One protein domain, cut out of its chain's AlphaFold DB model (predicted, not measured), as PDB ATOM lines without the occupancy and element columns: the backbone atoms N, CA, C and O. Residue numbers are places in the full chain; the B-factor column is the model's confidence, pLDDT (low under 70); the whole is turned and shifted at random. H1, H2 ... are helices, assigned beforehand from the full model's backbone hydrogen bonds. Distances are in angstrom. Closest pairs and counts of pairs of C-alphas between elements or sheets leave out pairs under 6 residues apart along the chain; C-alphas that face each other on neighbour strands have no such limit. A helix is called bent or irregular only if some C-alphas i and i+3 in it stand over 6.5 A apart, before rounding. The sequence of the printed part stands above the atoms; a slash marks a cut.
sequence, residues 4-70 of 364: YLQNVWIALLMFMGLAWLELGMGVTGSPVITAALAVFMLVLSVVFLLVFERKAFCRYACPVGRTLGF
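This is residues 4 to 70 of the 364 residues of the protein "4Fe-4S binding protein" of Ramlibacter sp. B156 (UniProt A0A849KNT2). Two long helices, H1 and H2, run opposite ways like the rails of an open frame, with a gap between them. The short helix H3 bridges them at one end, H4 turns off from H3 past H1, and at the other end the link from H1 to H2 closes the frame, with residues 28 to 33 standing free. The printed part has 67 residues with four named helices, H1 H2 H3 H4 in chain order, no named strand, and is all helix. It is only just compact, close to loose, with a radius of gyration of the C-alphas of 12.6 A, and elongated, spanning 35 by 22 by 19 A.

Start at H1, residues 9 to 23, which is apart from H2, residues 31 to 51. Look next at H3, residues 56 to 61: it touches H1 at residues 9 to 14 alone, with Ala 11 and Ala 61 the closest C-alphas at 4.1 A, and at 71 degrees it is only just about perpendicular to H1. H3 also touches H2, at residues 45 to 49 alone, with the C-alphas of Phe 48 and Phe 57 closest at 5.8 A, a steep tilt of 62 degrees, opposite ways. H4, residues 63 to 70, touches H3 only at the corner, with the C-alphas of Cys 58 and Gly 65 closest at 4.6 A. H4 touches H1 at residues 11 to 15 alone, with Ala 11 and Pro 63 the closest C-alphas at 4.5 A, a steep tilt of 59 degrees, opposite ways; H4 and H2 are apart. Helix packing is mostly crossed, with no shallow tilt among these three tilted pairs, H1 with H3, H1 with H4 and H2 with H3. In H1, H2, H3 and H4 every O i to N i+4 pair is within hydrogen-bond range.

Find C-alpha 9 at (-32.149, -23.518, -3.889); from there H1 runs 20.9 A to Leu 23. H2 begins at C-alpha 31 at (-8.434, -39.224, -10.096) and runs 30.3 A to Val 51. H3 runs 7.3 A from Ala 56 to Ala 61 and is neither bent nor irregular, but only just: C-alphas 58 and 61 are 6.2 A apart. H4 runs 10.7 A from Pro 63 to C-alpha 70 at (-37.438, -33.446, -11.985).

The two C-alphas farthest apart are those of Tyr 4 and Gly 29, at 37.2 A. The printed part has no cut and no long link: those from H2 to H3 and H3 to H4 are tight, that from H1 to H2 short. Mean pLDDT of the printed part of this model is 91.5, and no printed residue is under 70.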
ATOM      1  N   TYR A   4     -38.014 -23.757   6.340       86.31
ATOM      2  CA  TYR A   4     -37.296 -22.757   5.539       86.31
ATOM      3  C   TYR A   4     -36.213 -23.365   4.630       86.31
ATOM      4  O   TYR A   4     -35.898 -22.779   3.601       86.31
ATOM      5  N   LEU A   5     -35.693 -24.556   4.959       87.19
ATOM      6  CA  LEU A   5     -34.731 -25.289   4.128       87.19
ATOM      7  C   LEU A   5     -35.404 -26.269   3.150       87.19
ATOM      8  O   LEU A   5     -34.723 -26.884   2.340       87.19
ATOM      9  N   GLN A   6     -36.730 -26.438   3.200       88.31
ATOM     10  CA  GLN A   6     -37.469 -27.353   2.315       88.31
ATOM     11  C   GLN A   6     -37.730 -26.730   0.934       88.31
ATOM     12  O   GLN A   6     -38.865 -26.686   0.464       88.31
ATOM     13  N   ASN A   7     -36.675 -26.245   0.292       92.62
ATOM     14  CA  ASN A   7     -36.686 -25.681  -1.052       92.62
ATOM     15  C   ASN A   7     -35.551 -26.304  -1.878       92.62
ATOM     16  O   ASN A   7     -34.741 -27.066  -1.351       92.62
ATOM     17  N   VAL A   8     -35.510 -26.009  -3.174       93.94
ATOM     18  CA  VAL A   8     -34.496 -26.573  -4.084       93.94
ATOM     19  C   VAL A   8     -33.323 -25.631  -4.373       93.94
ATOM     20  O   VAL A   8     -32.485 -25.947  -5.214       93.94
ATOM     21  N   TRP A   9     -33.228 -24.491  -3.678       95.06
ATOM     22  CA  TRP A   9     -32.149 -23.518  -3.889       95.06
ATOM     23  C   TRP A   9     -30.782 -24.078  -3.511       95.06
ATOM     24  O   TRP A   9     -29.811 -23.836  -4.218       95.06
ATOM     25  N   ILE A  10     -30.710 -24.871  -2.438       94.62
ATOM     26  CA  ILE A  10     -29.461 -25.527  -2.029       94.62
ATOM     27  C   ILE A  10     -28.987 -26.471  -3.134       94.62
ATOM     28  O   ILE A  10     -27.829 -26.407  -3.533       94.62
ATOM     29  N   ALA A  11     -29.892 -27.291  -3.679       94.94
ATOM     30  CA  ALA A  11     -29.570 -28.165  -4.801       94.94
ATOM     31  C   ALA A  11     -29.135 -27.393  -6.050       94.94
ATOM     32  O   ALA A  11     -28.211 -27.830  -6.724       94.94
ATOM     33  N   LEU A  12     -29.755 -26.250  -6.346       95.06
ATOM     34  CA  LEU A  12     -29.344 -25.404  -7.466       95.06
ATOM     35  C   LEU A  12     -27.925 -24.847  -7.273       95.06
ATOM     36  O   LEU A  12     -27.104 -24.951  -8.178       95.06
ATOM     37  N   LEU A  13     -27.623 -24.301  -6.094       94.94
ATOM     38  CA  LEU A  13     -26.292 -23.770  -5.782       94.94
ATOM     39  C   LEU A  13     -25.230 -24.871  -5.795       94.94
ATOM     40  O   LEU A  13     -24.153 -24.667  -6.341       94.94
ATOM     41  N   MET A  14     -25.543 -26.051  -5.251       93.94
ATOM     42  CA  MET A  14     -24.656 -27.209  -5.346       93.94
ATOM     43  C   MET A  14     -24.468 -27.666  -6.792       93.94
ATOM     44  O   MET A  14     -23.369 -28.066  -7.147       93.94
ATOM     45  N   PHE A  15     -25.504 -27.605  -7.633       94.62
ATOM     46  CA  PHE A  15     -25.397 -27.979  -9.043       94.62
ATOM     47  C   PHE A  15     -24.468 -27.027  -9.800       94.62
ATOM     48  O   PHE A  15     -23.545 -27.485 -10.462       94.62
ATOM     49  N   MET A  16     -24.644 -25.714  -9.621       94.50
ATOM     50  CA  MET A  16     -23.758 -24.697 -10.200       94.50
ATOM     51  C   MET A  16     -22.328 -24.808  -9.664       94.50
ATOM     52  O   MET A  16     -21.373 -24.698 -10.425       94.50
ATOM     53  N   GLY A  17     -22.175 -25.054  -8.360       94.19
ATOM     54  CA  GLY A  17     -20.873 -25.256  -7.735       94.19
ATOM     55  C   GLY A  17     -20.157 -26.488  -8.281       94.19
ATOM     56  O   GLY A  17     -18.987 -26.399  -8.619       94.19
ATOM     57  N   LEU A  18     -20.853 -27.619  -8.428       92.44
ATOM     58  CA  LEU A  18     -20.271 -28.822  -9.027       92.44
ATOM     59  C   LEU A  18     -19.916 -28.618 -10.497       92.44
ATOM     60  O   LEU A  18     -18.815 -28.995 -10.870       92.44
ATOM     61  N   ALA A  19     -20.780 -27.982 -11.292       91.88
ATOM     62  CA  ALA A  19     -20.476 -27.671 -12.690       91.88
ATOM     63  C   ALA A  19     -19.226 -26.782 -12.811       91.88
ATOM     64  O   ALA A  19     -18.387 -26.987 -13.682       91.88
ATOM     65  N   TRP A  20     -19.056 -25.825 -11.893       93.25
ATOM     66  CA  TRP A  20     -17.850 -25.002 -11.824       93.25
ATOM     67  C   TRP A  20     -16.604 -25.792 -11.392       93.25
ATOM     68  O   TRP A  20     -15.541 -25.624 -11.982       93.25
ATOM     69  N   LEU A  21     -16.715 -26.668 -10.389       91.62
ATOM     70  CA  LEU A  21     -15.609 -27.535  -9.968       91.62
ATOM     71  C   LEU A  21     -15.193 -28.485 -11.104       91.62
ATOM     72  O   LEU A  21     -14.006 -28.677 -11.348       91.62
ATOM     73  N   GLU A  22     -16.168 -29.051 -11.808       89.88
ATOM     74  CA  GLU A  22     -15.971 -29.967 -12.928       89.88
ATOM     75  C   GLU A  22     -15.290 -29.265 -14.106       89.88
ATOM     76  O   GLU A  22     -14.180 -29.633 -14.475       89.88
ATOM     77  N   LEU A  23     -15.917 -28.220 -14.652       86.69
ATOM     78  CA  LEU A  23     -15.499 -27.600 -15.913       86.69
ATOM     79  C   LEU A  23     -14.500 -26.448 -15.739       86.69
ATOM     80  O   LEU A  23     -13.732 -26.151 -16.651       86.69
ATOM     81  N   GLY A  24     -14.540 -25.759 -14.598       85.12
ATOM     82  CA  GLY A  24     -13.696 -24.599 -14.311       85.12
ATOM     83  C   GLY A  24     -12.368 -24.982 -13.665       85.12
ATOM     84  O   GLY A  24     -11.326 -24.480 -14.077       85.12
ATOM     85  N   MET A  25     -12.390 -25.877 -12.671       85.69
ATOM     86  CA  MET A  25     -11.161 -26.369 -12.026       85.69
ATOM     87  C   MET A  25     -10.616 -27.666 -12.639       85.69
ATOM     88  O   MET A  25      -9.524 -28.082 -12.258       85.69
ATOM     89  N   GLY A  26     -11.359 -28.324 -13.534       83.50
ATOM     90  CA  GLY A  26     -10.917 -29.569 -14.165       83.50
ATOM     91  C   GLY A  26     -10.772 -30.721 -13.168       83.50
ATOM     92  O   GLY A  26      -9.831 -31.506 -13.255       83.50
ATOM     93  N   VAL A  27     -11.674 -30.828 -12.181       85.44
ATOM     94  CA  VAL A  27     -11.601 -31.887 -11.150       85.44
ATOM     95  C   VAL A  27     -11.554 -33.292 -11.769       85.44
ATOM     96  O   VAL A  27     -10.898 -34.182 -11.221       85.44
ATOM     97  N   THR A  28     -12.191 -33.472 -12.927       81.25
ATOM     98  CA  THR A  28     -12.215 -34.716 -13.711       81.25
ATOM     99  C   THR A  28     -10.846 -35.123 -14.263       81.25
ATOM    100  O   THR A  28     -10.618 -36.312 -14.467       81.25
ATOM    101  N   GLY A  29      -9.903 -34.187 -14.419       81.94
ATOM    102  CA  GLY A  29      -8.535 -34.465 -14.870       81.94
ATOM    103  C   GLY A  29      -7.650 -35.140 -13.812       81.94
ATOM    104  O   GLY A  29      -6.599 -35.693 -14.132       81.94
ATOM    105  N   SER A  30      -8.063 -35.145 -12.535       86.88
ATOM    106  CA  SER A  30      -7.320 -35.784 -11.443       86.88
ATOM    107  C   SER A  30      -8.153 -36.857 -10.733       86.88
ATOM    108  O   SER A  30      -9.113 -36.527 -10.022       86.88
ATOM    109  N   PRO A  31      -7.749 -38.143 -10.804       86.94
ATOM    110  CA  PRO A  31      -8.434 -39.224 -10.096       86.94
ATOM    111  C   PRO A  31      -8.510 -38.997  -8.583       86.94
ATOM    112  O   PRO A  31      -9.508 -39.340  -7.951       86.94
ATOM    113  N   VAL A  32      -7.478 -38.380  -7.993       90.12
ATOM    114  CA  VAL A  32      -7.412 -38.116  -6.548       90.12
ATOM    115  C   VAL A  32      -8.430 -37.051  -6.137       90.12
ATOM    116  O   VAL A  32      -9.138 -37.240  -5.148       90.12
ATOM    117  N   ILE A  33      -8.545 -35.956  -6.896       91.12
ATOM    118  CA  ILE A  33      -9.501 -34.881  -6.584       91.12
ATOM    119  C   ILE A  33     -10.934 -35.372  -6.817       91.12
ATOM    120  O   ILE A  33     -11.806 -35.141  -5.979       91.12
ATOM    121  N   THR A  34     -11.163 -36.128  -7.893       90.94
ATOM    122  CA  THR A  34     -12.459 -36.766  -8.163       90.94
ATOM    123  C   THR A  34     -12.858 -37.732  -7.039       90.94
ATOM    124  O   THR A  34     -13.986 -37.676  -6.544       90.94
ATOM    125  N   ALA A  35     -11.934 -38.572  -6.558       91.69
ATOM    126  CA  ALA A  35     -12.187 -39.467  -5.429       91.69
ATOM    127  C   ALA A  35     -12.484 -38.694  -4.132       91.69
ATOM    128  O   ALA A  35     -13.422 -39.038  -3.409       91.69
ATOM    129  N   ALA A  36     -11.742 -37.618  -3.852       93.44
ATOM    130  CA  ALA A  36     -11.984 -36.764  -2.693       93.44
ATOM    131  C   ALA A  36     -13.375 -36.104  -2.742       93.44
ATOM    132  O   ALA A  36     -14.082 -36.086  -1.732       93.44
ATOM    133  N   LEU A  37     -13.810 -35.630  -3.915       92.38
ATOM    134  CA  LEU A  37     -15.154 -35.087  -4.130       92.38
ATOM    135  C   LEU A  37     -16.244 -36.145  -3.889       92.38
ATOM    136  O   LEU A  37     -17.252 -35.858  -3.237       92.38
ATOM    137  N   ALA A  38     -16.039 -37.378  -4.361       92.38
ATOM    138  CA  ALA A  38     -16.972 -38.481  -4.131       92.38
ATOM    139  C   ALA A  38     -17.097 -38.828  -2.636       92.38
ATOM    140  O   ALA A  38     -18.211 -38.966  -2.121       92.38
ATOM    141  N   VAL A  39     -15.972 -38.900  -1.915       95.00
ATOM    142  CA  VAL A  39     -15.956 -39.115  -0.458       95.00
ATOM    143  C   VAL A  39     -16.650 -37.963   0.268       95.00
ATOM    144  O   VAL A  39     -17.473 -38.208   1.151       95.00
ATOM    145  N   PHE A  40     -16.396 -36.714  -0.129       93.62
ATOM    146  CA  PHE A  40     -17.072 -35.546   0.434       93.62
ATOM    147  C   PHE A  40     -18.598 -35.630   0.268       93.62
ATOM    148  O   PHE A  40     -19.342 -35.451   1.235       93.62
ATOM    149  N   MET A  41     -19.075 -35.977  -0.930       92.81
ATOM    150  CA  MET A  41     -20.506 -36.150  -1.205       92.81
ATOM    151  C   MET A  41     -21.126 -37.302  -0.403       92.81
ATOM    152  O   MET A  41     -22.259 -37.181   0.072       92.81
ATOM    153  N   LEU A  42     -20.389 -38.401  -0.203       94.00
ATOM    154  CA  LEU A  42     -20.816 -39.516   0.642       94.00
ATOM    155  C   LEU A  42     -20.961 -39.082   2.105       94.00
ATOM    156  O   LEU A  42     -22.008 -39.318   2.708       94.00
ATOM    157  N   VAL A  43     -19.946 -38.413   2.660       95.50
ATOM    158  CA  VAL A  43     -19.972 -37.899   4.037       95.50
ATOM    159  C   VAL A  43     -21.146 -36.941   4.221       95.50
ATOM    160  O   VAL A  43     -21.915 -37.091   5.169       95.50
ATOM    161  N   LEU A  44     -21.352 -36.013   3.283       93.12
ATOM    162  CA  LEU A  44     -22.473 -35.076   3.324       93.12
ATOM    163  C   LEU A  44     -23.828 -35.804   3.314       93.12
ATOM    164  O   LEU A  44     -24.712 -35.482   4.110       93.12
ATOM    165  N   SER A  45     -23.980 -36.825   2.467       92.25
ATOM    166  CA  SER A  45     -25.182 -37.666   2.421       92.25
ATOM    167  C   SER A  45     -25.432 -38.386   3.752       92.25
ATOM    168  O   SER A  45     -26.549 -38.342   4.273       92.25
ATOM    169  N   VAL A  46     -24.396 -38.990   4.349       94.12
ATOM    170  CA  VAL A  46     -24.483 -39.684   5.646       94.12
ATOM    171  C   VAL A  46     -24.860 -38.715   6.765       94.12
ATOM    172  O   VAL A  46     -25.792 -38.994   7.517       94.12
ATOM    173  N   VAL A  47     -24.219 -37.547   6.840       94.81
ATOM    174  CA  VAL A  47     -24.546 -36.511   7.835       94.81
ATOM    175  C   VAL A  47     -26.013 -36.098   7.723       94.81
ATOM    176  O   VAL A  47     -26.730 -36.064   8.723       94.81
ATOM    177  N   PHE A  48     -26.512 -35.852   6.510       93.31
ATOM    178  CA  PHE A  48     -27.922 -35.520   6.316       93.31
ATOM    179  C   PHE A  48     -28.866 -36.659   6.707       93.31
ATOM    180  O   PHE A  48     -29.953 -36.371   7.197       93.31
ATOM    181  N   LEU A  49     -28.490 -37.923   6.486       90.81
ATOM    182  CA  LEU A  49     -29.294 -39.076   6.902       90.81
ATOM    183  C   LEU A  49     -29.360 -39.222   8.426       90.81
ATOM    184  O   LEU A  49     -30.409 -39.607   8.938       90.81
ATOM    185  N   LEU A  50     -28.278 -38.893   9.140       93.19
ATOM    186  CA  LEU A  50     -28.236 -38.914  10.605       93.19
ATOM    187  C   LEU A  50     -29.051 -37.768  11.225       93.19
ATOM    188  O   LEU A  50     -29.679 -37.946  12.263       93.19
ATOM    189  N   VAL A  51     -29.060 -36.594  10.584       93.56
ATOM    190  CA  VAL A  51     -29.709 -35.382  11.118       93.56
ATOM    191  C   VAL A  51     -31.163 -35.231  10.646       93.56
ATOM    192  O   VAL A  51     -32.000 -34.654  11.346       93.56
ATOM    193  N   PHE A  52     -31.501 -35.715   9.448       91.50
ATOM    194  CA  PHE A  52     -32.796 -35.476   8.814       91.50
ATOM    195  C   PHE A  52     -33.426 -36.741   8.215       91.50
ATOM    196  O   PHE A  52     -32.816 -37.500   7.471       91.50
ATOM    197  N   GLU A  53     -34.734 -36.895   8.425       86.69
ATOM    198  CA  GLU A  53     -35.506 -37.985   7.821       86.69
ATOM    199  C   GLU A  53     -35.868 -37.761   6.334       86.69
ATOM    200  O   GLU A  53     -35.722 -36.670   5.777       86.69
ATOM    201  N   ARG A  54     -36.479 -38.788   5.715       86.00
ATOM    202  CA  ARG A  54     -37.134 -38.751   4.385       86.00
ATOM    203  C   ARG A  54     -36.187 -38.443   3.228       86.00
ATOM    204  O   ARG A  54     -36.580 -37.765   2.278       86.00
ATOM    205  N   LYS A  55     -34.943 -38.929   3.327       88.88
ATOM    206  CA  LYS A  55     -33.889 -38.713   2.323       88.88
ATOM    207  C   LYS A  55     -33.740 -37.219   1.987       88.88
ATOM    208  O   LYS A  55     -33.702 -36.832   0.820       88.88
ATOM    209  N   ALA A  56     -33.689 -36.372   3.023       91.06
ATOM    210  CA  ALA A  56     -33.679 -34.913   2.887       91.06
ATOM    211  C   ALA A  56     -32.567 -34.397   1.962       91.06
ATOM    212  O   ALA A  56     -32.823 -33.482   1.182       91.06
ATOM    213  N   PHE A  57     -31.381 -35.021   1.996       92.25
ATOM    214  CA  PHE A  57     -30.286 -34.693   1.082       92.25
ATOM    215  C   PHE A  57     -30.731 -34.821  -0.374       92.25
ATOM    216  O   PHE A  57     -30.822 -33.819  -1.069       92.25
ATOM    217  N   CYS A  58     -31.127 -36.020  -0.811       90.56
ATOM    218  CA  CYS A  58     -31.610 -36.282  -2.170       90.56
ATOM    219  C   CYS A  58     -32.802 -35.404  -2.580       90.56
ATOM    220  O   CYS A  58     -32.959 -35.085  -3.756       90.56
ATOM    221  N   ARG A  59     -33.649 -35.024  -1.619       90.19
ATOM    222  CA  ARG A  59     -34.880 -34.273  -1.878       90.19
ATOM    223  C   ARG A  59     -34.662 -32.769  -2.069       90.19
ATOM    224  O   ARG A  59     -35.371 -32.179  -2.888       90.19
ATOM    225  N   TYR A  60     -33.735 -32.168  -1.319       91.44
ATOM    226  CA  TYR A  60     -33.601 -30.707  -1.206       91.44
ATOM    227  C   TYR A  60     -32.196 -30.159  -1.506       91.44
ATOM    228  O   TYR A  60     -32.083 -29.013  -1.932       91.44
ATOM    229  N   ALA A  61     -31.135 -30.944  -1.299       92.56
ATOM    230  CA  ALA A  61     -29.751 -30.456  -1.362       92.56
ATOM    231  C   ALA A  61     -28.900 -31.133  -2.446       92.56
ATOM    232  O   ALA A  61     -28.089 -30.479  -3.080       92.56
ATOM    233  N   CYS A  62     -29.089 -32.428  -2.693       93.69
ATOM    234  CA  CYS A  62     -28.316 -33.165  -3.680       93.69
ATOM    235  C   CYS A  62     -28.695 -32.699  -5.094       93.69
ATOM    236  O   CYS A  62     -29.848 -32.895  -5.498       93.69
ATOM    237  N   PRO A  63     -27.748 -32.158  -5.874       92.69
ATOM    238  CA  PRO A  63     -28.034 -31.680  -7.220       92.69
ATOM    239  C   PRO A  63     -28.455 -32.824  -8.146       92.69
ATOM    240  O   PRO A  63     -29.483 -32.727  -8.811       92.69
ATOM    241  N   VAL A  64     -27.757 -33.964  -8.087       92.81
ATOM    242  CA  VAL A  64     -28.089 -35.165  -8.872       92.81
ATOM    243  C   VAL A  64     -29.482 -35.685  -8.520       92.81
ATOM    244  O   VAL A  64     -30.315 -35.889  -9.403       92.81
ATOM    245  N   GLY A  65     -29.781 -35.839  -7.225       93.19
ATOM    246  CA  GLY A  65     -31.094 -36.303  -6.766       93.19
ATOM    247  C   GLY A  65     -32.230 -35.382  -7.217       93.19
ATOM    248  O   GLY A  65     -33.296 -35.853  -7.617       93.19
ATOM    249  N   ARG A  66     -31.989 -34.067  -7.222       94.38
ATOM    250  CA  ARG A  66     -32.976 -33.069  -7.627       94.38
ATOM    251  C   ARG A  66     -33.202 -33.035  -9.135       94.38
ATOM    252  O   ARG A  66     -34.359 -32.982  -9.560       94.38
ATOM    253  N   THR A  67     -32.136 -33.134  -9.923       95.31
ATOM    254  CA  THR A  67     -32.191 -33.244 -11.387       95.31
ATOM    255  C   THR A  67     -32.927 -34.514 -11.812       95.31
ATOM    256  O   THR A  67     -33.922 -34.427 -12.534       95.31
ATOM    257  N   LEU A  68     -32.541 -35.680 -11.278       94.62
ATOM    258  CA  LEU A  68     -33.225 -36.954 -11.541       94.62
ATOM    259  C   LEU A  68     -34.689 -36.921 -11.092       94.62
ATOM    260  O   LEU A  68     -35.573 -37.387 -11.810       94.62
ATOM    261  N   GLY A  69     -34.974 -36.314  -9.938       94.06
ATOM    262  CA  GLY A  69     -36.337 -36.114  -9.457       94.06
ATOM    263  C   GLY A  69     -37.185 -35.322 -10.453       94.06
ATOM    264  O   GLY A  69     -38.284 -35.746 -10.809       94.06
ATOM    265  N   PHE A  70     -36.694 -34.199 -10.974       94.75
ATOM    266  CA  PHE A  70     -37.438 -33.446 -11.985       94.75
ATOM    267  C   PHE A  70     -37.570 -34.192 -13.322       94.75
ATOM    268  O   PHE A  70     -38.674 -34.229 -13.870       94.75
TER     269      PHE A  70